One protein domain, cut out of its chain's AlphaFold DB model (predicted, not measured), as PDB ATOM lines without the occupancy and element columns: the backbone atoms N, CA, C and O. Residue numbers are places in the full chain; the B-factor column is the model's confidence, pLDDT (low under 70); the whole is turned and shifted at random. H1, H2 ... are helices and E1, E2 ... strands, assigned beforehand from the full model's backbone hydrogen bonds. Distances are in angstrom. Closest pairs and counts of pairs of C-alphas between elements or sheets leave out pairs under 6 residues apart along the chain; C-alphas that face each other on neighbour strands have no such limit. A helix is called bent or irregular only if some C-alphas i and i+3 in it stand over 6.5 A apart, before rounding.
ATOM      1  N   LEU A  14      -0.807   2.327  40.057       58.97
ATOM      2  CA  LEU A  14      -1.774   1.284  39.707       58.97
ATOM      3  C   LEU A  14      -1.138   0.346  38.683       58.97
ATOM      4  O   LEU A  14      -1.071   0.685  37.498       58.97
ATOM      5  N   ASP A  15      -0.695  -0.834  39.124       76.06
ATOM      6  CA  ASP A  15      -0.216  -1.861  38.198       76.06
ATOM      7  C   ASP A  15      -1.306  -2.887  37.903       76.06
ATOM      8  O   ASP A  15      -2.058  -3.318  38.786       76.06
ATOM      9  N   ARG A  16      -1.381  -3.286  36.634       79.50
ATOM     10  CA  ARG A  16      -2.277  -4.346  36.173       79.50
ATOM     11  C   ARG A  16      -1.442  -5.492  35.648       79.50
ATOM     12  O   ARG A  16      -0.843  -5.380  34.583       79.50
ATOM     13  N   ILE A  17      -1.463  -6.586  36.392       86.38
ATOM     14  CA  ILE A  17      -0.731  -7.809  36.092       86.38
ATOM     15  C   ILE A  17      -1.708  -8.849  35.534       86.38
ATOM     16  O   ILE A  17      -2.840  -8.968  36.008       86.38
ATOM     17  N   ASP A  18      -1.298  -9.592  34.507       81.88
ATOM     18  CA  ASP A  18      -2.179 -10.565  33.844       81.88
ATOM     19  C   ASP A  18      -1.767 -12.013  34.112       81.88
ATOM     20  O   ASP A  18      -2.417 -12.708  34.894       81.88
ATOM     21  N   ARG A  19      -0.664 -12.469  33.510       92.44
ATOM     22  CA  ARG A  19      -0.136 -13.817  33.732       92.44
ATOM     23  C   ARG A  19       0.947 -13.777  34.791       92.44
ATOM     24  O   ARG A  19       2.014 -13.219  34.558       92.44
ATOM     25  N   TYR A  20       0.656 -14.362  35.946       95.88
ATOM     26  CA  TYR A  20       1.563 -14.352  37.082       95.88
ATOM     27  C   TYR A  20       1.442 -15.614  37.930       95.88
ATOM     28  O   TYR A  20       0.439 -16.328  37.891       95.88
ATOM     29  N   SER A  21       2.459 -15.831  38.753       96.94
ATOM     30  CA  SER A  21       2.400 -16.696  39.926       96.94
ATOM     31  C   SER A  21       2.625 -15.873  41.194       96.94
ATOM     32  O   SER A  21       3.107 -14.738  41.136       96.94
ATOM     33  N   LEU A  22       2.201 -16.422  42.331       97.69
ATOM     34  CA  LEU A  22       2.401 -15.834  43.651       97.69
ATOM     35  C   LEU A  22       3.184 -16.804  44.516       97.69
ATOM     36  O   LEU A  22       2.913 -18.005  44.502       97.69
ATOM     37  N   GLU A  23       4.085 -16.260  45.316       98.19
ATOM     38  CA  GLU A  23       4.803 -17.011  46.330       98.19
ATOM     39  C   GLU A  23       4.976 -16.144  47.573       98.19
ATOM     40  O   GLU A  23       5.501 -15.038  47.498       98.19
ATOM     41  N   ASP A  24       4.537 -16.646  48.724       98.00
ATOM     42  CA  ASP A  24       4.751 -15.988  50.009       98.00
ATOM     43  C   ASP A  24       5.909 -16.695  50.747       98.00
ATOM     44  O   ASP A  24       5.992 -17.929  50.792       98.00
ATOM     45  N   ARG A  25       6.829 -15.917  51.327       97.94
ATOM     46  CA  ARG A  25       7.969 -16.400  52.126       97.94
ATOM     47  C   ARG A  25       8.024 -15.687  53.467       97.94
ATOM     48  O   ARG A  25       7.663 -14.521  53.573       97.94
ATOM     49  N   ILE A  26       8.534 -16.378  54.485       97.31
ATOM     50  CA  ILE A  26       8.914 -15.740  55.747       97.31
ATOM     51  C   ILE A  26      10.405 -15.414  55.690       97.31
ATOM     52  O   ILE A  26      11.235 -16.311  55.557       97.31
ATOM     53  N   VAL A  27      10.741 -14.133  55.806       96.50
ATOM     54  CA  VAL A  27      12.111 -13.613  55.752       96.50
ATOM     55  C   VAL A  27      12.358 -12.826  57.030       96.50
ATOM     56  O   VAL A  27      11.615 -11.898  57.329       96.50
ATOM     57  N   SER A  28      13.345 -13.228  57.835       94.19
ATOM     58  CA  SER A  28      13.662 -12.577  59.119       94.19
ATOM     59  C   SER A  28      12.427 -12.338  60.014       94.19
ATOM     60  O   SER A  28      12.279 -11.285  60.631       94.19
ATOM     61  N   GLY A  29      11.503 -13.309  60.042       94.00
ATOM     62  CA  GLY A  29      10.257 -13.253  60.820       94.00
ATOM     63  C   GLY A  29       9.112 -12.438  60.201       94.00
ATOM     64  O   GLY A  29       8.054 -12.334  60.816       94.00
ATOM     65  N   ARG A  30       9.279 -11.877  58.996       94.88
ATOM     66  CA  ARG A  30       8.265 -11.074  58.291       94.88
ATOM     67  C   ARG A  30       7.729 -11.817  57.069       94.88
ATOM     68  O   ARG A  30       8.485 -12.496  56.381       94.88
ATOM     69  N   SER A  31       6.435 -11.671  56.785       96.12
ATOM     70  CA  SER A  31       5.826 -12.211  55.563       96.12
ATOM     71  C   SER A  31       6.141 -11.313  54.371       96.12
ATOM     72  O   SER A  31       5.838 -10.122  54.405       96.12
ATOM     73  N   VAL A  32       6.703 -11.896  53.317       98.06
ATOM     74  CA  VAL A  32       7.050 -11.224  52.063       98.06
ATOM     75  C   VAL A  32       6.342 -11.927  50.911       98.06
ATOM     76  O   VAL A  32       6.459 -13.143  50.758       98.06
ATOM     77  N   ARG A  33       5.618 -11.154  50.106       98.31
ATOM     78  CA  ARG A  33       4.910 -11.601  48.910       98.31
ATOM     79  C   ARG A  33       5.733 -11.325  47.664       98.31
ATOM     80  O   ARG A  33       6.095 -10.184  47.381       98.31
ATOM     81  N   PHE A  34       5.925 -12.365  46.871       98.56
ATOM     82  CA  PHE A  34       6.505 -12.299  45.544       98.56
ATOM     83  C   PHE A  34       5.415 -12.476  44.491       98.56
ATOM     84  O   PHE A  34       4.635 -13.431  44.536       98.56
ATOM     85  N   ILE A  35       5.363 -11.545  43.542       98.06
ATOM     86  CA  ILE A  35       4.491 -11.607  42.367       98.06
ATOM     87  C   ILE A  35       5.386 -11.753  41.147       98.06
ATOM     88  O   ILE A  35       6.245 -10.909  40.909       98.06
ATOM     89  N   ILE A  36       5.205 -12.828  40.390       98.00
ATOM     90  CA  ILE A  36       6.122 -13.200  39.317       98.00
ATOM     91  C   ILE A  36       5.354 -13.231  38.012       98.00
ATOM     92  O   ILE A  36       4.578 -14.156  37.785       98.00
ATOM     93  N   GLU A  37       5.559 -12.221  37.173       96.62
ATOM     94  CA  GLU A  37       4.971 -12.181  35.839       96.62
ATOM     95  C   GLU A  37       5.621 -13.214  34.917       96.62
ATOM     96  O   GLU A  37       6.836 -13.428  34.950       96.62
ATOM     97  N   GLU A  38       4.808 -13.838  34.066       96.00
ATOM     98  CA  GLU A  38       5.302 -14.709  33.002       96.00
ATOM     99  C   GLU A  38       6.131 -13.882  32.009       96.00
ATOM    100  O   GLU A  38       5.666 -12.881  31.454       96.00
ATOM    101  N   THR A  39       7.373 -14.300  31.774       94.88
ATOM    102  CA  THR A  39       8.254 -13.624  30.822       94.88
ATOM    103  C   THR A  39       7.863 -13.932  29.382       94.88
ATOM    104  O   THR A  39       7.385 -15.022  29.070       94.88
ATOM    105  N   THR A  40       8.114 -12.999  28.463       91.75
ATOM    106  CA  THR A  40       7.839 -13.196  27.031       91.75
ATOM    107  C   THR A  40       9.021 -12.800  26.149       91.75
ATOM    108  O   THR A  40       9.836 -11.946  26.499       91.75
ATOM    109  N   GLY A  41       9.110 -13.407  24.961       89.19
ATOM    110  CA  GLY A  41      10.239 -13.200  24.052       89.19
ATOM    111  C   GLY A  41      11.538 -13.757  24.637       89.19
ATOM    112  O   GLY A  41      11.538 -14.847  25.193       89.19
ATOM    113  N   ASN A  42      12.627 -12.994  24.524       91.50
ATOM    114  CA  ASN A  42      13.937 -13.349  25.085       91.50
ATOM    115  C   ASN A  42      14.149 -12.767  26.495       91.50
ATOM    116  O   ASN A  42      15.287 -12.633  26.942       91.50
ATOM    117  N   CYS A  43      13.072 -12.345  27.167       94.69
ATOM    118  CA  CYS A  43      13.177 -11.811  28.517       94.69
ATOM    119  C   CYS A  43      13.344 -12.936  29.535       94.69
ATOM    120  O   CYS A  43      12.675 -13.963  29.442       94.69
ATOM    121  N   VAL A  44      14.193 -12.707  30.530       95.94
ATOM    122  CA  VAL A  44      14.350 -13.581  31.695       95.94
ATOM    123  C   VAL A  44      14.324 -12.745  32.966       95.94
ATOM    124  O   VAL A  44      14.826 -11.621  32.972       95.94
ATOM    125  N   HIS A  45      13.776 -13.292  34.049       97.38
ATOM    126  CA  HIS A  45      14.035 -12.773  35.392       97.38
ATOM    127  C   HIS A  45      15.440 -13.227  35.787       97.38
ATOM    128  O   HIS A  45      15.653 -14.433  35.911       97.38
ATOM    129  N   PRO A  46      16.426 -12.322  35.912       94.88
ATOM    130  CA  PRO A  46      17.802 -12.755  36.113       94.88
ATOM    131  C   PRO A  46      18.057 -13.172  37.568       94.88
ATOM    132  O   PRO A  46      18.977 -13.941  37.827       94.88
ATOM    133  N   CYS A  47      17.225 -12.708  38.503       94.38
ATOM    134  CA  CYS A  47      17.229 -13.144  39.894       94.38
ATOM    135  C   CYS A  47      16.091 -14.131  40.155       94.38
ATOM    136  O   CYS A  47      15.030 -14.062  39.532       94.38
ATOM    137  N   THR A  48      16.288 -15.000  41.138       95.75
ATOM    138  CA  THR A  48      15.244 -15.858  41.701       95.75
ATOM    139  C   THR A  48      14.669 -15.259  42.986       95.75
ATOM    140  O   THR A  48      15.239 -14.345  43.582       95.75
ATOM    141  N   ILE A  49      13.549 -15.803  43.464       97.50
ATOM    142  CA  ILE A  49      13.006 -15.444  44.784       97.50
ATOM    143  C   ILE A  49      14.013 -15.775  45.888       97.50
ATOM    144  O   ILE A  49      14.235 -14.956  46.778       97.50
ATOM    145  N   SER A  50      14.661 -16.941  45.808       96.19
ATOM    146  CA  SER A  50      15.693 -17.354  46.762       96.19
ATOM    147  C   SER A  50      16.848 -16.357  46.824       96.19
ATOM    148  O   SER A  50      17.340 -16.083  47.914       96.19
ATOM    149  N   ASP A  51      17.225 -15.761  45.690       95.44
ATOM    150  CA  ASP A  51      18.261 -14.730  45.652       95.44
ATOM    151  C   ASP A  51      17.859 -13.487  46.453       95.44
ATOM    152  O   ASP A  51      18.631 -12.987  47.270       95.44
ATOM    153  N   VAL A  52      16.635 -12.997  46.241       96.38
ATOM    154  CA  VAL A  52      16.116 -11.826  46.962       96.38
ATOM    155  C   VAL A  52      15.979 -12.134  48.450       96.38
ATOM    156  O   VAL A  52      16.389 -11.328  49.280       96.38
ATOM    157  N   VAL A  53      15.460 -13.314  48.802       96.19
ATOM    158  CA  VAL A  53      15.362 -13.770  50.196       96.19
ATOM    159  C   VAL A  53      16.738 -13.802  50.856       96.19
ATOM    160  O   VAL A  53      16.874 -13.302  51.969       96.19
ATOM    161  N   HIS A  54      17.752 -14.337  50.175       94.38
ATOM    162  CA  HIS A  54      19.112 -14.406  50.697       94.38
ATOM    163  C   HIS A  54      19.677 -13.011  50.993       94.38
ATOM    164  O   HIS A  54      20.185 -12.768  52.087       94.38
ATOM    165  N   VAL A  55      19.501 -12.064  50.065       93.88
ATOM    166  CA  VAL A  55      19.903 -10.667  50.279       93.88
ATOM    167  C   VAL A  55      19.152 -10.058  51.467       93.88
ATOM    168  O   VAL A  55      19.779  -9.509  52.365       93.88
ATOM    169  N   LEU A  56      17.825 -10.197  51.537       95.38
ATOM    170  CA  LEU A  56      17.021  -9.633  52.629       95.38
ATOM    171  C   LEU A  56      17.354 -10.227  54.007       95.38
ATOM    172  O   LEU A  56      17.259  -9.521  55.010       95.38
ATOM    173  N   GLN A  57      17.750 -11.501  54.074       94.75
ATOM    174  CA  GLN A  57      18.206 -12.146  55.313       94.75
ATOM    175  C   GLN A  57      19.526 -11.564  55.826       94.75
ATOM    176  O   GLN A  57      19.768 -11.569  57.032       94.75
ATOM    177  N   ALA A  58      20.367 -11.060  54.925       93.19
ATOM    178  CA  ALA A  58      21.662 -10.489  55.262       93.19
ATOM    179  C   ALA A  58      21.602  -9.001  55.650       93.19
ATOM    180  O   ALA A  58      22.560  -8.459  56.209       93.19
ATOM    181  N   ILE A  59      20.477  -8.340  55.372       93.50
ATOM    182  CA  ILE A  59      20.217  -6.935  55.700       93.50
ATOM    183  C   ILE A  59      19.448  -6.870  57.028       93.50
ATOM    184  O   ILE A  59      18.552  -7.692  57.251       93.50
ATOM    185  N   PRO A  60      19.734  -5.900  57.920       94.75
ATOM    186  CA  PRO A  60      18.915  -5.694  59.108       94.75
ATOM    187  C   PRO A  60      17.428  -5.569  58.749       94.75
ATOM    188  O   PRO A  60      17.037  -4.770  57.903       94.75
ATOM    189  N   ALA A  61      16.574  -6.350  59.416       95.62
ATOM    190  CA  ALA A  61      15.136  -6.369  59.132       95.62
ATOM    191  C   ALA A  61      14.415  -5.050  59.474       95.62
ATOM    192  O   ALA A  61      13.232  -4.898  59.165       95.62
ATOM    193  N   SER A  62      15.088  -4.128  60.165       95.75
ATOM    194  CA  SER A  62      14.658  -2.738  60.340       95.75
ATOM    195  C   SER A  62      14.696  -1.968  59.028       95.75
ATOM    196  O   SER A  62      13.787  -1.195  58.760       95.75
ATOM    197  N   ASP A  63      15.697  -2.219  58.187       96.50
ATOM    198  CA  ASP A  63      16.031  -1.323  57.079       96.50
ATOM    199  C   ASP A  63      15.050  -1.460  55.911       96.50
ATOM    200  O   ASP A  63      14.872  -0.552  55.105       96.50
ATOM    201  N   TRP A  64      14.364  -2.598  55.850       96.12
ATOM    202  CA  TRP A  64      13.291  -2.879  54.904       96.12
ATOM    203  C   TRP A  64      11.941  -3.096  55.603       96.12
ATOM    204  O   TRP A  64      11.018  -3.669  55.029       96.12
ATOM    205  N   ALA A  65      11.784  -2.638  56.849       95.56
ATOM    206  CA  ALA A  65      10.512  -2.744  57.561       95.56
ATOM    207  C   ALA A  65       9.379  -2.094  56.752       95.56
ATOM    208  O   ALA A  65       9.531  -0.978  56.286       95.56
ATOM    209  N   GLY A  66       8.253  -2.788  56.575       93.81
ATOM    210  CA  GLY A  66       7.127  -2.300  55.766       93.81
ATOM    211  C   GLY A  66       7.189  -2.697  54.285       93.81
ATOM    212  O   GLY A  66       6.135  -2.846  53.673       93.81
ATOM    213  N   LEU A  67       8.372  -3.004  53.731       95.56
ATOM    214  CA  LEU A  67       8.490  -3.613  52.402       95.56
ATOM    215  C   LEU A  67       8.079  -5.085  52.452       95.56
ATOM    216  O   LEU A  67       8.859  -5.961  52.827       95.56
ATOM    217  N   ALA A  68       6.840  -5.357  52.052       95.06
ATOM    218  CA  ALA A  68       6.281  -6.705  52.038       95.06
ATOM    219  C   ALA A  68       6.029  -7.250  50.626       95.06
ATOM    220  O   ALA A  68       5.641  -8.409  50.505       95.06
ATOM    221  N   THR A  69       6.235  -6.458  49.568       98.06
ATOM    222  CA  THR A  69       5.911  -6.869  48.192       98.06
ATOM    223  C   THR A  69       7.085  -6.676  47.244       98.06
ATOM    224  O   THR A  69       7.626  -5.578  47.115       98.06
ATOM    225  N   PHE A  70       7.426  -7.742  46.522       98.31
ATOM    226  CA  PHE A  70       8.413  -7.732  45.449       98.31
ATOM    227  C   PHE A  70       7.779  -8.270  44.168       98.31
ATOM    228  O   PHE A  70       7.137  -9.322  44.169       98.31
ATOM    229  N   VAL A  71       7.960  -7.551  43.065       97.81
ATOM    230  CA  VAL A  71       7.391  -7.910  41.766       97.81
ATOM    231  C   VAL A  71       8.512  -8.205  40.787       97.81
ATOM    232  O   VAL A  71       9.268  -7.313  40.416       97.81
ATOM    233  N   PHE A  72       8.579  -9.446  40.325       98.00
ATOM    234  CA  PHE A  72       9.370  -9.837  39.167       98.00
ATOM    235  C   PHE A  72       8.546  -9.520  37.923       98.00
ATOM    236  O   PHE A  72       7.632 -10.261  37.555       98.00
ATOM    237  N   ARG A  73       8.815  -8.362  37.323       95.31
ATOM    238  CA  ARG A  73       7.955  -7.738  36.317       95.31
ATOM    239  C   ARG A  73       8.415  -8.054  34.903       95.31
ATOM    240  O   ARG A  73       9.607  -8.037  34.634       95.31
ATOM    241  N   GLN A  74       7.492  -8.278  33.976       94.12
ATOM    242  CA  GLN A  74       7.791  -8.321  32.548       94.12
ATOM    243  C   GLN A  74       7.585  -6.919  31.945       94.12
ATOM    244  O   GLN A  74       6.442  -6.491  31.760       94.12
ATOM    245  N   PRO A  75       8.651  -6.194  31.553       89.56
ATOM    246  CA  PRO A  75       8.477  -4.892  30.934       89.56
ATOM    247  C   PRO A  75       7.769  -5.012  29.584       89.56
ATOM    248  O   PRO A  75       7.962  -5.957  28.810       89.56
ATOM    249  N   THR A  76       6.957  -4.010  29.260       87.62
ATOM    250  CA  THR A  76       6.306  -3.931  27.950       87.62
ATOM    251  C   THR A  76       7.336  -3.705  26.842       87.62
ATOM    252  O   THR A  76       8.394  -3.107  27.050       87.62
ATOM    253  N   ARG A  77       6.985  -4.064  25.599       83.00
ATOM    254  CA  ARG A  77       7.832  -3.795  24.418       83.00
ATOM    255  C   ARG A  77       8.249  -2.324  24.298       83.00
ATOM    256  O   ARG A  77       9.368  -2.042  23.884       83.00
ATOM    257  N   LYS A  78       7.361  -1.387  24.661       82.12
ATOM    258  CA  LYS A  78       7.656   0.055  24.640       82.12
ATOM    259  C   LYS A  78       8.685   0.440  25.706       82.12
ATOM    260  O   LYS A  78       9.561   1.245  25.417       82.12
ATOM    261  N   GLN A  79       8.597  -0.133  26.907       84.56
ATOM    262  CA  GLN A  79       9.564   0.124  27.981       84.56
ATOM    263  C   GLN A  79      10.945  -0.431  27.632       84.56
ATOM    264  O   GLN A  79      11.920   0.306  27.739       84.56
ATOM    265  N   LEU A  80      11.012  -1.660  27.105       82.25
ATOM    266  CA  LEU A  80      12.262  -2.253  26.615       82.25
ATOM    267  C   LEU A  80      12.943  -1.395  25.535       82.25
ATOM    268  O   LEU A  80      14.165  -1.325  25.491       82.25
ATOM    269  N   ALA A  81      12.163  -0.750  24.662       77.38
ATOM    270  CA  ALA A  81      12.696   0.057  23.565       77.38
ATOM    271  C   ALA A  81      13.131   1.473  23.977       77.38
ATOM    272  O   ALA A  81      14.032   2.029  23.356       77.38
ATOM    273  N   LEU A  82      12.466   2.080  24.966       75.25
ATOM    274  CA  LEU A  82      12.651   3.498  25.296       75.25
ATOM    275  C   LEU A  82      13.495   3.732  26.548       75.25
ATOM    276  O   LEU A  82      14.259   4.689  26.585       75.25
ATOM    277  N   SER A  83      13.314   2.918  27.590       63.41
ATOM    278  CA  SER A  83      13.899   3.182  28.907       63.41
ATOM    279  C   SER A  83      13.952   1.894  29.730       63.41
ATOM    280  O   SER A  83      13.170   1.735  30.675       63.41
ATOM    281  N   PRO A  84      14.812   0.932  29.352       77.06
ATOM    282  CA  PRO A  84      15.021  -0.245  30.180       77.06
ATOM    283  C   PRO A  84      15.552   0.187  31.553       77.06
ATOM    284  O   PRO A  84      16.335   1.133  31.650       77.06
ATOM    285  N   VAL A  85      15.138  -0.528  32.597       86.81
ATOM    286  CA  VAL A  85      15.715  -0.457  33.944       86.81
ATOM    287  C   VAL A  85      15.890  -1.840  34.508       86.81
ATOM    288  O   VAL A  85      15.252  -2.785  34.058       86.81
ATOM    289  N   TRP A  86      16.737  -1.929  35.523       93.00
ATOM    290  CA  TRP A  86      16.943  -3.146  36.290       93.00
ATOM    291  C   TRP A  86      15.869  -3.330  37.368       93.00
ATOM    292  O   TRP A  86      15.529  -4.462  37.697       93.00
ATOM    293  N   GLY A  87      15.297  -2.243  37.888       93.62
ATOM    294  CA  GLY A  87      14.280  -2.266  38.934       93.62
ATOM    295  C   GLY A  87      13.854  -0.859  39.350       93.62
ATOM    296  O   GLY A  87      14.310   0.114  38.748       93.62
ATOM    297  N   ARG A  88      12.929  -0.772  40.311       93.62
ATOM    298  CA  ARG A  88      12.471   0.484  40.936       93.62
ATOM    299  C   ARG A  88      11.691   0.237  42.230       93.62
ATOM    300  O   ARG A  88      11.009  -0.782  42.346       93.62
ATOM    301  N   LEU A  89      11.685   1.215  43.126       95.75
ATOM    302  CA  LEU A  89      10.758   1.328  44.249       95.75
ATOM    303  C   LEU A  89       9.484   2.097  43.855       95.75
ATOM    304  O   LEU A  89       9.531   3.097  43.141       95.75
ATOM    305  N   ALA A  90       8.341   1.657  44.375       94.00
ATOM    306  CA  ALA A  90       7.123   2.450  44.500       94.00
ATOM    307  C   ALA A  90       6.757   2.552  45.988       94.00
ATOM    308  O   ALA A  90       6.562   1.522  46.631       94.00
ATOM    309  N   TYR A  91       6.660   3.772  46.530       93.62
ATOM    310  CA  TYR A  91       6.336   3.996  47.949       93.62
ATOM    311  C   TYR A  91       4.899   3.582  48.297       93.62
ATOM    312  O   TYR A  91       4.653   3.083  49.389       93.62
ATOM    313  N   ALA A  92       3.970   3.687  47.345       91.50
ATOM    314  CA  ALA A  92       2.687   3.004  47.411       91.50
ATOM    315  C   ALA A  92       2.256   2.525  46.019       91.50
ATOM    316  O   ALA A  92       2.249   3.272  45.037       91.50
ATOM    317  N   ALA A  93       1.882   1.254  45.931       91.44
ATOM    318  CA  ALA A  93       1.342   0.647  44.728       91.44
ATOM    319  C   ALA A  93       0.123  -0.203  45.073       91.44
ATOM    320  O   ALA A  93       0.151  -0.935  46.059       91.44
ATOM    321  N   ASP A  94      -0.905  -0.146  44.228       92.62
ATOM    322  CA  ASP A  94      -1.963  -1.150  44.208       92.62
ATOM    323  C   ASP A  94      -1.743  -2.054  43.005       92.62
ATOM    324  O   ASP A  94      -1.812  -1.642  41.840       92.62
ATOM    325  N   ILE A  95      -1.474  -3.318  43.298       93.06
ATOM    326  CA  ILE A  95      -1.229  -4.329  42.288       93.06
ATOM    327  C   ILE A  95      -2.519  -5.093  42.089       93.06
ATOM    328  O   ILE A  95      -3.003  -5.777  42.990       93.06
ATOM    329  N   THR A  96      -3.071  -4.996  40.889       92.75
ATOM    330  CA  THR A  96      -4.364  -5.582  40.549       92.75
ATOM    331  C   THR A  96      -4.241  -6.531  39.370       92.75
ATOM    332  O   THR A  96      -3.339  -6.414  38.545       92.75
ATOM    333  N   THR A  97      -5.162  -7.485  39.264       89.81
ATOM    334  CA  THR A  97      -5.290  -8.286  38.047       89.81
ATOM    335  C   THR A  97      -6.030  -7.519  36.954       89.81
ATOM    336  O   THR A  97      -6.766  -6.570  37.231       89.81
ATOM    337  N   SER A  98      -5.950  -8.002  35.713       83.44
ATOM    338  CA  SER A  98      -6.793  -7.533  34.597       83.44
ATOM    339  C   SER A  98      -8.304  -7.564  34.896       83.44
ATOM    340  O   SER A  98      -9.066  -6.800  34.306       83.44
ATOM    341  N   LYS A  99      -8.738  -8.398  35.853       85.56
ATOM    342  CA  LYS A  99     -10.130  -8.527  36.323       85.56
ATOM    343  C   LYS A  99     -10.445  -7.692  37.574       85.56
ATOM    344  O   LYS A  99     -11.515  -7.858  38.149       85.56
ATOM    345  N   GLY A 100      -9.525  -6.838  38.026       83.88
ATOM    346  CA  GLY A 100      -9.720  -5.947  39.174       83.88
ATOM    347  C   GLY A 100      -9.517  -6.591  40.551       83.88
ATOM    348  O   GLY A 100      -9.836  -5.970  41.560       83.88
ATOM    349  N   LYS A 101      -8.980  -7.817  40.633       90.00
ATOM    350  CA  LYS A 101      -8.625  -8.431  41.925       90.00
ATOM    351  C   LYS A 101      -7.347  -7.782  42.458       90.00
ATOM    352  O   LYS A 101      -6.326  -7.861  41.782       90.00
ATOM    353  N   VAL A 102      -7.382  -7.223  43.664       92.25
ATOM    354  CA  VAL A 102      -6.182  -6.721  44.352       92.25
ATOM    355  C   VAL A 102      -5.310  -7.901  44.805       92.25
ATOM    356  O   VAL A 102      -5.804  -8.855  45.408       92.25
ATOM    357  N   LEU A 103      -4.022  -7.855  44.471       93.94
ATOM    358  CA  LEU A 103      -2.999  -8.842  44.831       93.94
ATOM    359  C   LEU A 103      -2.132  -8.367  45.997       93.94
ATOM    360  O   LEU A 103      -1.774  -9.168  46.861       93.94
ATOM    361  N   SER A 104      -1.798  -7.078  46.003       94.94
ATOM    362  CA  SER A 104      -1.083  -6.410  47.085       94.94
ATOM    363  C   SER A 104      -1.330  -4.904  47.030       94.94
ATOM    364  O   SER A 104      -1.614  -4.377  45.952       94.94
ATOM    365  N   SER A 105      -1.184  -4.249  48.177       94.44
ATOM    366  CA  SER A 105      -1.239  -2.797  48.335       94.44
ATOM    367  C   SER A 105      -0.125  -2.351  49.278       94.44
ATOM    368  O   SER A 105       0.121  -3.013  50.289       94.44
ATOM    369  N   GLY A 106       0.530  -1.237  48.963       94.25
ATOM    370  CA  GLY A 106       1.598  -0.653  49.779       94.25
ATOM    371  C   GLY A 106       2.946  -0.570  49.055       94.25
ATOM    372  O   GLY A 106       2.992  -0.659  47.821       94.25
ATOM    373  N   PRO A 107       4.050  -0.361  49.791       95.75
ATOM    374  CA  PRO A 107       5.357  -0.158  49.190       95.75
ATOM    375  C   PRO A 107       5.839  -1.435  48.496       95.75
ATOM    376  O   PRO A 107       5.706  -2.550  49.011       95.75
ATOM    377  N   THR A 108       6.370  -1.268  47.288       96.81
ATOM    378  CA  THR A 108       6.687  -2.371  46.379       96.81
ATOM    379  C   THR A 108       8.005  -2.124  45.661       96.81
ATOM    380  O   THR A 108       8.197  -1.066  45.065       96.81
ATOM    381  N   ILE A 109       8.878  -3.131  45.633       97.62
ATOM    382  CA  ILE A 109      10.056  -3.138  44.758       97.62
ATOM    383  C   ILE A 109       9.761  -3.979  43.516       97.62
ATOM    384  O   ILE A 109       9.340  -5.131  43.605       97.62
ATOM    385  N   TYR A 110      10.015  -3.403  42.348       96.44
ATOM    386  CA  TYR A 110       9.960  -4.081  41.061       96.44
ATOM    387  C   TYR A 110      11.375  -4.459  40.628       96.44
ATOM    388  O   TYR A 110      12.259  -3.605  40.598       96.44
ATOM    389  N   LEU A 111      11.570  -5.713  40.233       97.12
ATOM    390  CA  LEU A 111      12.754  -6.208  39.533       97.12
ATOM    391  C   LEU A 111      12.319  -6.587  38.117       97.12
ATOM    392  O   LEU A 111      11.425  -7.410  37.935       97.12
ATOM    393  N   GLU A 112      12.888  -5.933  37.109       94.75
ATOM    394  CA  GLU A 112      12.431  -6.080  35.722       94.75
ATOM    395  C   GLU A 112      13.083  -7.287  35.034       94.75
ATOM    396  O   GLU A 112      14.282  -7.532  35.164       94.75
ATOM    397  N   ALA A 113      12.318  -8.019  34.232       95.06
ATOM    398  CA  ALA A 113      12.866  -9.009  33.323       95.06
ATOM    399  C   ALA A 113      13.733  -8.321  32.260       95.06
ATOM    400  O   ALA A 113      13.421  -7.230  31.773       95.06
ATOM    401  N   VAL A 114      14.813  -8.985  31.864       92.31
ATOM    402  CA  VAL A 114      15.828  -8.430  30.964       92.31
ATOM    403  C   VAL A 114      15.864  -9.208  29.657       92.31
ATOM    404  O   VAL A 114      15.867 -10.437  29.662       92.31
ATOM    405  N   ASP A 115      15.895  -8.500  28.528       91.88
ATOM    406  CA  ASP A 115      16.035  -9.107  27.199       91.88
ATOM    407  C   ASP A 115      17.502  -9.488  26.958       91.88
ATOM    408  O   ASP A 115      18.313  -8.656  26.551       91.88
ATOM    409  N   VAL A 116      17.848 -10.753  27.205       88.06
ATOM    410  CA  VAL A 116      19.222 -11.269  27.022       88.06
ATOM    411  C   VAL A 116      19.580 -11.521  25.556       88.06
ATOM    412  O   VAL A 116      20.712 -11.875  25.240       88.06
ATOM    413  N   GLY A 117      18.627 -11.332  24.636       84.12
ATOM    414  CA  GLY A 117      18.859 -11.421  23.198       84.12
ATOM    415  C   GLY A 117      19.318 -10.108  22.563       84.12
ATOM    416  O   GLY A 117      19.561 -10.081  21.356       84.12
ATOM    417  N   LYS A 118      19.410  -9.016  23.332       85.25
ATOM    418  CA  LYS A 118      19.800  -7.694  22.830       85.25
ATOM    419  C   LYS A 118      20.925  -7.086  23.650       85.25
ATOM    420  O   LYS A 118      20.968  -7.195  24.869       85.25
ATOM    421  N   ILE A 173      16.176  -0.450  48.316       97.94
ATOM    422  CA  ILE A 173      16.072  -0.552  49.781       97.94
ATOM    423  C   ILE A 173      16.624   0.714  50.445       97.94
ATOM    424  O   ILE A 173      16.037   1.186  51.409       97.94
ATOM    425  N   GLY A 174      17.699   1.307  49.922       97.94
ATOM    426  CA  GLY A 174      18.227   2.580  50.412       97.94
ATOM    427  C   GLY A 174      17.233   3.734  50.283       97.94
ATOM    428  O   GLY A 174      17.088   4.521  51.216       97.94
ATOM    429  N   HIS A 175      16.503   3.815  49.167       97.62
ATOM    430  CA  HIS A 175      15.400   4.768  49.016       97.62
ATOM    431  C   HIS A 175      14.278   4.524  50.023       97.62
ATOM    432  O   HIS A 175      13.789   5.471  50.641       97.62
ATOM    433  N   TRP A 176      13.891   3.264  50.217       97.94
ATOM    434  CA  TRP A 176      12.882   2.918  51.208       97.94
ATOM    435  C   TRP A 176      13.334   3.247  52.629       97.94
ATOM    436  O   TRP A 176      12.565   3.815  53.387       97.94
ATOM    437  N   PHE A 177      14.577   2.944  52.989       98.19
ATOM    438  CA  PHE A 177      15.115   3.237  54.310       98.19
ATOM    439  C   PHE A 177      15.147   4.747  54.591       98.19
ATOM    440  O   PHE A 177      14.812   5.192  55.691       98.19
ATOM    441  N   ASP A 178      15.482   5.556  53.578       98.12
ATOM    442  CA  ASP A 178      15.405   7.016  53.673       98.12
ATOM    443  C   ASP A 178      13.971   7.474  53.984       98.12
ATOM    444  O   ASP A 178      13.755   8.261  54.909       98.12
ATOM    445  N   TRP A 179      12.994   6.934  53.251       97.31
ATOM    446  CA  TRP A 179      11.565   7.182  53.453       97.31
ATOM    447  C   TRP A 179      11.062   6.690  54.810       97.31
ATOM    448  O   TRP A 179      10.359   7.422  55.498       97.31
ATOM    449  N   LEU A 180      11.474   5.499  55.239       96.69
ATOM    450  CA  LEU A 180      11.121   4.917  56.528       96.69
ATOM    451  C   LEU A 180      11.504   5.880  57.659       96.69
ATOM    452  O   LEU A 180      10.661   6.250  58.469       96.69
ATOM    453  N   SER A 181      12.749   6.364  57.646       96.69
ATOM    454  CA  SER A 181      13.275   7.263  58.681       96.69
ATOM    455  C   SER A 181      12.656   8.667  58.679       96.69
ATOM    456  O   SER A 181      12.628   9.337  59.713       96.69
ATOM    457  N   LYS A 182      12.197   9.149  57.517       97.38
ATOM    458  CA  LYS A 182      11.729  10.536  57.328       97.38
ATOM    459  C   LYS A 182      10.219  10.681  57.220       97.38
ATOM    460  O   LYS A 182       9.736  11.796  57.369       97.38
ATOM    461  N   VAL A 183       9.499   9.597  56.953       97.06
ATOM    462  CA  VAL A 183       8.051   9.608  56.736       97.06
ATOM    463  C   VAL A 183       7.377   8.570  57.619       97.06
ATOM    464  O   VAL A 183       6.648   8.952  58.524       97.06
ATOM    465  N   GLU A 184       7.644   7.278  57.431       96.12
ATOM    466  CA  GLU A 184       6.905   6.215  58.139       96.12
ATOM    467  C   GLU A 184       7.103   6.249  59.663       96.12
ATOM    468  O   GLU A 184       6.141   6.145  60.423       96.12
ATOM    469  N   GLU A 185       8.342   6.403  60.138       96.50
ATOM    470  CA  GLU A 185       8.646   6.455  61.572       96.50
ATOM    471  C   GLU A 185       8.066   7.716  62.246       96.50
ATOM    472  O   GLU A 185       7.393   7.573  63.271       96.50
ATOM    473  N   PRO A 186       8.262   8.939  61.707       97.69
ATOM    474  CA  PRO A 186       7.541  10.135  62.152       97.69
ATOM    475  C   PRO A 186       6.015   9.980  62.147       97.69
ATOM    476  O   PRO A 186       5.361  10.285  63.147       97.69
ATOM    477  N   LEU A 187       5.446   9.439  61.067       96.75
ATOM    478  CA  LEU A 187       4.010   9.196  60.937       96.75
ATOM    479  C   LEU A 187       3.501   8.258  62.037       96.75
ATOM    480  O   LEU A 187       2.484   8.531  62.671       96.75
ATOM    481  N   ALA A 188       4.241   7.186  62.334       95.94
ATOM    482  CA  ALA A 188       3.910   6.263  63.418       95.94
ATOM    483  C   ALA A 188       3.945   6.922  64.812       95.94
ATOM    484  O   ALA A 188       3.316   6.418  65.745       95.94
ATOM    485  N   ARG A 189       4.642   8.058  64.969       97.19
ATOM    486  CA  ARG A 189       4.625   8.891  66.187       97.19
ATOM    487  C   ARG A 189       3.494   9.928  66.205       97.19
ATOM    488  O   ARG A 189       3.384  10.669  67.180       97.19
ATOM    489  N   GLY A 190       2.644   9.954  65.179       97.44
ATOM    490  CA  GLY A 190       1.480  10.836  65.076       97.44
ATOM    491  C   GLY A 190       1.744  12.160  64.360       97.44
ATOM    492  O   GLY A 190       0.933  13.076  64.487       97.44
ATOM    493  N   GLU A 191       2.864  12.287  63.645       97.44
ATOM    494  CA  GLU A 191       3.123  13.433  62.766       97.44
ATOM    495  C   GLU A 191       2.244  13.360  61.495       97.44
ATOM    496  O   GLU A 191       1.761  12.292  61.118       97.44
ATOM    497  N   ASP A 192       1.993  14.502  60.848       97.50
ATOM    498  CA  ASP A 192       1.075  14.603  59.704       97.50
ATOM    499  C   ASP A 192       1.685  14.040  58.411       97.50
ATOM    500  O   ASP A 192       2.778  14.441  58.005       97.50
ATOM    501  N   PHE A 193       0.971  13.126  57.746       94.94
ATOM    502  CA  PHE A 193       1.471  12.455  56.543       94.94
ATOM    503  C   PHE A 193       1.751  13.430  55.400       94.94
ATOM    504  O   PHE A 193       2.822  13.351  54.801       94.94
ATOM    505  N   ASP A 194       0.821  14.343  55.112       95.75
ATOM    506  CA  ASP A 194       0.938  15.258  53.974       95.75
ATOM    507  C   ASP A 194       2.152  16.182  54.161       95.75
ATOM    508  O   ASP A 194       2.968  16.342  53.251       95.75
ATOM    509  N   ALA A 195       2.356  16.702  55.376       96.94
ATOM    510  CA  ALA A 195       3.528  17.506  55.709       96.94
ATOM    511  C   ALA A 195       4.854  16.730  55.580       96.94
ATOM    512  O   ALA A 195       5.831  17.264  55.046       96.94
ATOM    513  N   LEU A 196       4.911  15.482  56.058       97.25
ATOM    514  CA  LEU A 196       6.109  14.635  55.964       97.25
ATOM    515  C   LEU A 196       6.427  14.256  54.516       97.25
ATOM    516  O   LEU A 196       7.585  14.315  54.093       97.25
ATOM    517  N   HIS A 197       5.395  13.891  53.756       93.88
ATOM    518  CA  HIS A 197       5.477  13.601  52.333       93.88
ATOM    519  C   HIS A 197       6.056  14.799  51.572       93.88
ATOM    520  O   HIS A 197       7.059  14.667  50.862       93.88
ATOM    521  N   ASP A 198       5.467  15.981  51.760       95.94
ATOM    522  CA  ASP A 198       5.890  17.196  51.073       95.94
ATOM    523  C   ASP A 198       7.314  17.587  51.464       95.94
ATOM    524  O   ASP A 198       8.125  17.917  50.599       95.94
ATOM    525  N   ALA A 199       7.667  17.465  52.746       96.88
ATOM    526  CA  ALA A 199       9.029  17.698  53.215       96.88
ATOM    527  C   ALA A 199      10.037  16.721  52.584       96.88
ATOM    528  O   ALA A 199      11.136  17.131  52.198       96.88
ATOM    529  N   TYR A 200       9.680  15.441  52.439       96.19
ATOM    530  CA  TYR A 200      10.546  14.443  51.815       96.19
ATOM    531  C   TYR A 200      10.791  14.748  50.333       96.19
ATOM    532  O   TYR A 200      11.941  14.726  49.885       96.19
ATOM    533  N   PHE A 201       9.739  15.060  49.573       93.75
ATOM    534  CA  PHE A 201       9.852  15.333  48.138       93.75
ATOM    535  C   PHE A 201      10.337  16.749  47.807       93.75
ATOM    536  O   PHE A 201      10.879  16.953  46.718       93.75
ATOM    537  N   ALA A 202      10.253  17.697  48.745       95.50
ATOM    538  CA  ALA A 202      10.892  19.008  48.630       95.50
ATOM    539  C   ALA A 202      12.429  18.925  48.640       95.50
ATOM    540  O   ALA A 202      13.103  19.843  48.164       95.50
ATOM    541  N   ARG A 203      13.007  17.825  49.148       96.00
ATOM    542  CA  ARG A 203      14.457  17.596  49.103       96.00
ATOM    543  C   ARG A 203      14.938  17.451  47.654       96.00
ATOM    544  O   ARG A 203      14.328  16.703  46.877       96.00
ATOM    545  N   PRO A 204      16.071  18.079  47.281       94.94
ATOM    546  CA  PRO A 204      16.628  17.952  45.942       94.94
ATOM    547  C   PRO A 204      16.815  16.489  45.543       94.94
ATOM    548  O   PRO A 204      17.412  15.700  46.275       94.94
ATOM    549  N   ARG A 205      16.364  16.128  44.339       89.56
ATOM    550  CA  ARG A 205      16.542  14.768  43.813       89.56
ATOM    551  C   ARG A 205      17.995  14.264  43.913       89.56
ATOM    552  O   ARG A 205      18.160  13.149  44.399       89.56
ATOM    553  N   PRO A 206      19.041  15.043  43.557       90.88
ATOM    554  CA  PRO A 206      20.425  14.579  43.693       90.88
ATOM    555  C   PRO A 206      20.806  14.171  45.121       90.88
ATOM    556  O   PRO A 206      21.620  13.274  45.305       90.88
ATOM    557  N   GLU A 207      20.209  14.797  46.137       94.19
ATOM    558  CA  GLU A 207      20.442  14.448  47.539       94.19
ATOM    559  C   GLU A 207      19.850  13.072  47.880       94.19
ATOM    560  O   GLU A 207      20.531  12.246  48.492       94.19
ATOM    561  N   ARG A 208      18.606  12.813  47.450       94.69
ATOM    562  CA  ARG A 208      17.908  11.533  47.665       94.69
ATOM    563  C   ARG A 208      18.617  10.376  46.954       94.69
ATOM    564  O   ARG A 208      18.869   9.340  47.560       94.69
ATOM    565  N   GLU A 209      19.010  10.583  45.701       91.62
ATOM    566  CA  GLU A 209      19.781   9.611  44.905       91.62
ATOM    567  C   GLU A 209      21.147   9.325  45.555       91.62
ATOM    568  O   GLU A 209      21.557   8.173  45.707       91.62
ATOM    569  N   ALA A 210      21.846  10.368  46.022       92.50
ATOM    570  CA  ALA A 210      23.130  10.208  46.697       92.50
ATOM    571  C   ALA A 210      23.009   9.446  48.026       92.50
ATOM    572  O   ALA A 210      23.934   8.717  48.388       92.50
ATOM    573  N   PHE A 211      21.902   9.600  48.762       96.38
ATOM    574  CA  PHE A 211      21.639   8.791  49.954       96.38
ATOM    575  C   PHE A 211      21.514   7.308  49.597       96.38
ATOM    576  O   PHE A 211      22.251   6.493  50.154       96.38
ATOM    577  N   ALA A 212      20.652   6.969  48.637       95.00
ATOM    578  CA  ALA A 212      20.424   5.587  48.225       95.00
ATOM    579  C   ALA A 212      21.690   4.929  47.660       95.00
ATOM    580  O   ALA A 212      21.980   3.777  47.974       95.00
ATOM    581  N   HIS A 213      22.504   5.665  46.894       91.75
ATOM    582  CA  HIS A 213      23.816   5.182  46.457       91.75
ATOM    583  C   HIS A 213      24.765   4.902  47.623       91.75
ATOM    584  O   HIS A 213      25.319   3.811  47.688       91.75
ATOM    585  N   ARG A 214      24.928   5.838  48.572       95.81
ATOM    586  CA  ARG A 214      25.813   5.618  49.731       95.81
ATOM    587  C   ARG A 214      25.363   4.432  50.577       95.81
ATOM    588  O   ARG A 214      26.208   3.665  51.029       95.81
ATOM    589  N   TYR A 215      24.055   4.292  50.787       96.62
ATOM    590  CA  TYR A 215      23.484   3.153  51.497       96.62
ATOM    591  C   TYR A 215      23.808   1.839  50.772       96.62
ATOM    592  O   TYR A 215      24.364   0.922  51.378       96.62
ATOM    593  N   ALA A 216      23.531   1.773  49.466       94.69
ATOM    594  CA  ALA A 216      23.785   0.589  48.654       94.69
ATOM    595  C   ALA A 216      25.270   0.211  48.620       94.69
ATOM    596  O   ALA A 216      25.597  -0.953  48.829       94.69
ATOM    597  N   ASP A 217      26.162   1.181  48.413       92.81
ATOM    598  CA  ASP A 217      27.608   0.956  48.347       92.81
ATOM    599  C   ASP A 217      28.157   0.451  49.694       92.81
ATOM    600  O   ASP A 217      28.941  -0.500  49.729       92.81
ATOM    601  N   ALA A 218      27.714   1.035  50.814       94.88
ATOM    602  CA  ALA A 218      28.127   0.602  52.150       94.88
ATOM    603  C   ALA A 218      27.635  -0.816  52.475       94.88
ATOM    604  O   ALA A 218      28.386  -1.637  53.007       94.88
ATOM    605  N   LEU A 219      26.380  -1.116  52.136       93.81
ATOM    606  CA  LEU A 219      25.790  -2.427  52.364       93.81
ATOM    607  C   LEU A 219      26.427  -3.486  51.464       93.81
ATOM    608  O   LEU A 219      26.776  -4.557  51.949       93.81
ATOM    609  N   ARG A 220      26.663  -3.167  50.188       92.25
ATOM    610  CA  ARG A 220      27.396  -4.025  49.255       92.25
ATOM    611  C   ARG A 220      28.780  -4.365  49.805       92.25
ATOM    612  O   ARG A 220      29.090  -5.542  49.935       92.25
ATOM    613  N   ALA A 221      29.566  -3.361  50.198       92.50
ATOM    614  CA  ALA A 221      30.902  -3.575  50.752       92.50
ATOM    615  C   ALA A 221      30.872  -4.463  52.007       92.50
ATOM    616  O   ALA A 221      31.715  -5.341  52.173       92.50
ATOM    617  N   ARG A 222      29.874  -4.277  52.880       92.88
ATOM    618  CA  ARG A 222      29.669  -5.148  54.042       92.88
ATOM    619  C   ARG A 222      29.347  -6.584  53.627       92.88
ATOM    620  O   ARG A 222      29.921  -7.502  54.197       92.88
ATOM    621  N   LEU A 223      28.423  -6.782  52.688       90.12
ATOM    622  CA  LEU A 223      28.004  -8.108  52.224       90.12
ATOM    623  C   LEU A 223      29.141  -8.854  51.509       90.12
ATOM    624  O   LEU A 223      29.248 -10.068  51.664       90.12
ATOM    625  N   GLU A 224      30.002  -8.132  50.786       90.38
ATOM    626  CA  GLU A 224      31.238  -8.665  50.194       90.38
ATOM    627  C   GLU A 224      32.229  -9.103  51.285       90.38
ATOM    628  O   GLU A 224      32.807 -10.177  51.196       90.38
ATOM    629  N   GLN A 225      32.383  -8.325  52.363       89.69
ATOM    630  CA  GLN A 225      33.280  -8.671  53.478       89.69
ATOM    631  C   GLN A 225      32.860  -9.922  54.260       89.69
ATOM    632  O   GLN A 225      33.711 -10.552  54.885       89.69
ATOM    633  N   ILE A 226      31.567 -10.250  54.276       87.50
ATOM    634  CA  ILE A 226      31.037 -11.444  54.955       87.50
ATOM    635  C   ILE A 226      30.730 -12.586  53.976       87.50
ATOM    636  O   ILE A 226      29.942 -13.470  54.312       87.50
ATOM    637  N   ASP A 227      31.295 -12.535  52.762       84.12
ATOM    638  CA  ASP A 227      31.142 -13.533  51.693       84.12
ATOM    639  C   ASP A 227      29.675 -13.897  51.388       84.12
ATOM    640  O   ASP A 227      29.347 -15.002  50.958       84.12
TER     641      ASP A 227
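Overview. This is residues 14 to 118 and 173 to 227 of the 232 residues of an uncharacterized protein of Sphingopyxis sp. RIFCSPHIGHO2_01_FULL_65_24 (UniProt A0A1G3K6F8). A strongly twisted six-stranded sheet is folded back on itself, the leaf E1 E5 partly facing the leaf E4 E3 E2 with E6 as hinge; H1 packs beside E2, and H3 slants over E5. H4 folds back on H3, the long H5 packs on residues 173 to 178 of H3 and ends near H1, and the short H2 sits off the sheet. There are 160 printed residues, with five named helices and six named strands in the order E1 E2 E3 H1 E4 H2 E5 E6 H3 H4 H5, class mixed. The sheet is mixed, in the order E1 E5 E6 E4 E3 E2. The whole is compact: the radius of gyration of the C-alphas is 16.6 A, and the C-alphas span 45 by 42 by 35 A along their three main axes.

Arrangement. Edge strand E1, residues 14 to 17, is parallel to E5, residues 87 to 97, with N 15 and O 94 3.0 A apart. E5 and E6, residues 102 to 112, form an antiparallel hairpin, N 90 to O 108 2.8 A. E6 is parallel to E4, residues 69 to 73, N 71 to O 109 2.8 A. E4 is parallel to E3, residues 30 to 37, N 70 to O 33 2.9 A. E3 and edge strand E2, residues 20 to 27, form an antiparallel hairpin, N 23 to O 34 3.0 A. E5 bends by 104 degrees at Tyr 91, E6 by 106 degrees at Gly 106, in this folded sheet, one sheet bent back into two leaves. E3, H1, residues 49 to 58, and E4 make a strand-helix-strand unit, parallel neighbour strands with a helix between, its crossover left-handed. H1 is on the sheet, height 6.6 A, over none of its strands, but only just, with 2 C-alphas on E3. H2, residues 77 to 82, is not on the sheet. H3, residues 173 to 188, is over E5, slantwise at 53 degrees on the local plane; the closest C-alphas are Tyr 91 and Trp 176, 7.4 A. H3 and H4, residues 193 to 202, touch as a helical hairpin, closest C-alphas Val 183 and Leu 196, 5.4 A. H3 touches H5, residues 205 to 225, with residues 173 to 178 alone, closest C-alphas Gly 174 and Ala 212, 4.3 A, at a steep tilt of 66 degrees. Each O i to N i+4 pair is within hydrogen-bond range in H1, H2, H4 and H5, and 10 of 12 in H3.

Along the chain. E1 begins at C-alpha 14 (-1.774, 1.284, 39.707). E2 is 21.5 A long, E3 22.7 A, E5 and E6 20.5 A each, and H3 19.5 A. H5, 30.4 A, ends at C-alpha 225 (33.280, -8.671, 53.478).

Size, cuts and confidence. Residues 119 to 172 are not printed; C-alphas 118 and 173 are 28.1 A apart across this cut. The link from E3 to H1 is long. Residues 14 and 83 are under pLDDT 70.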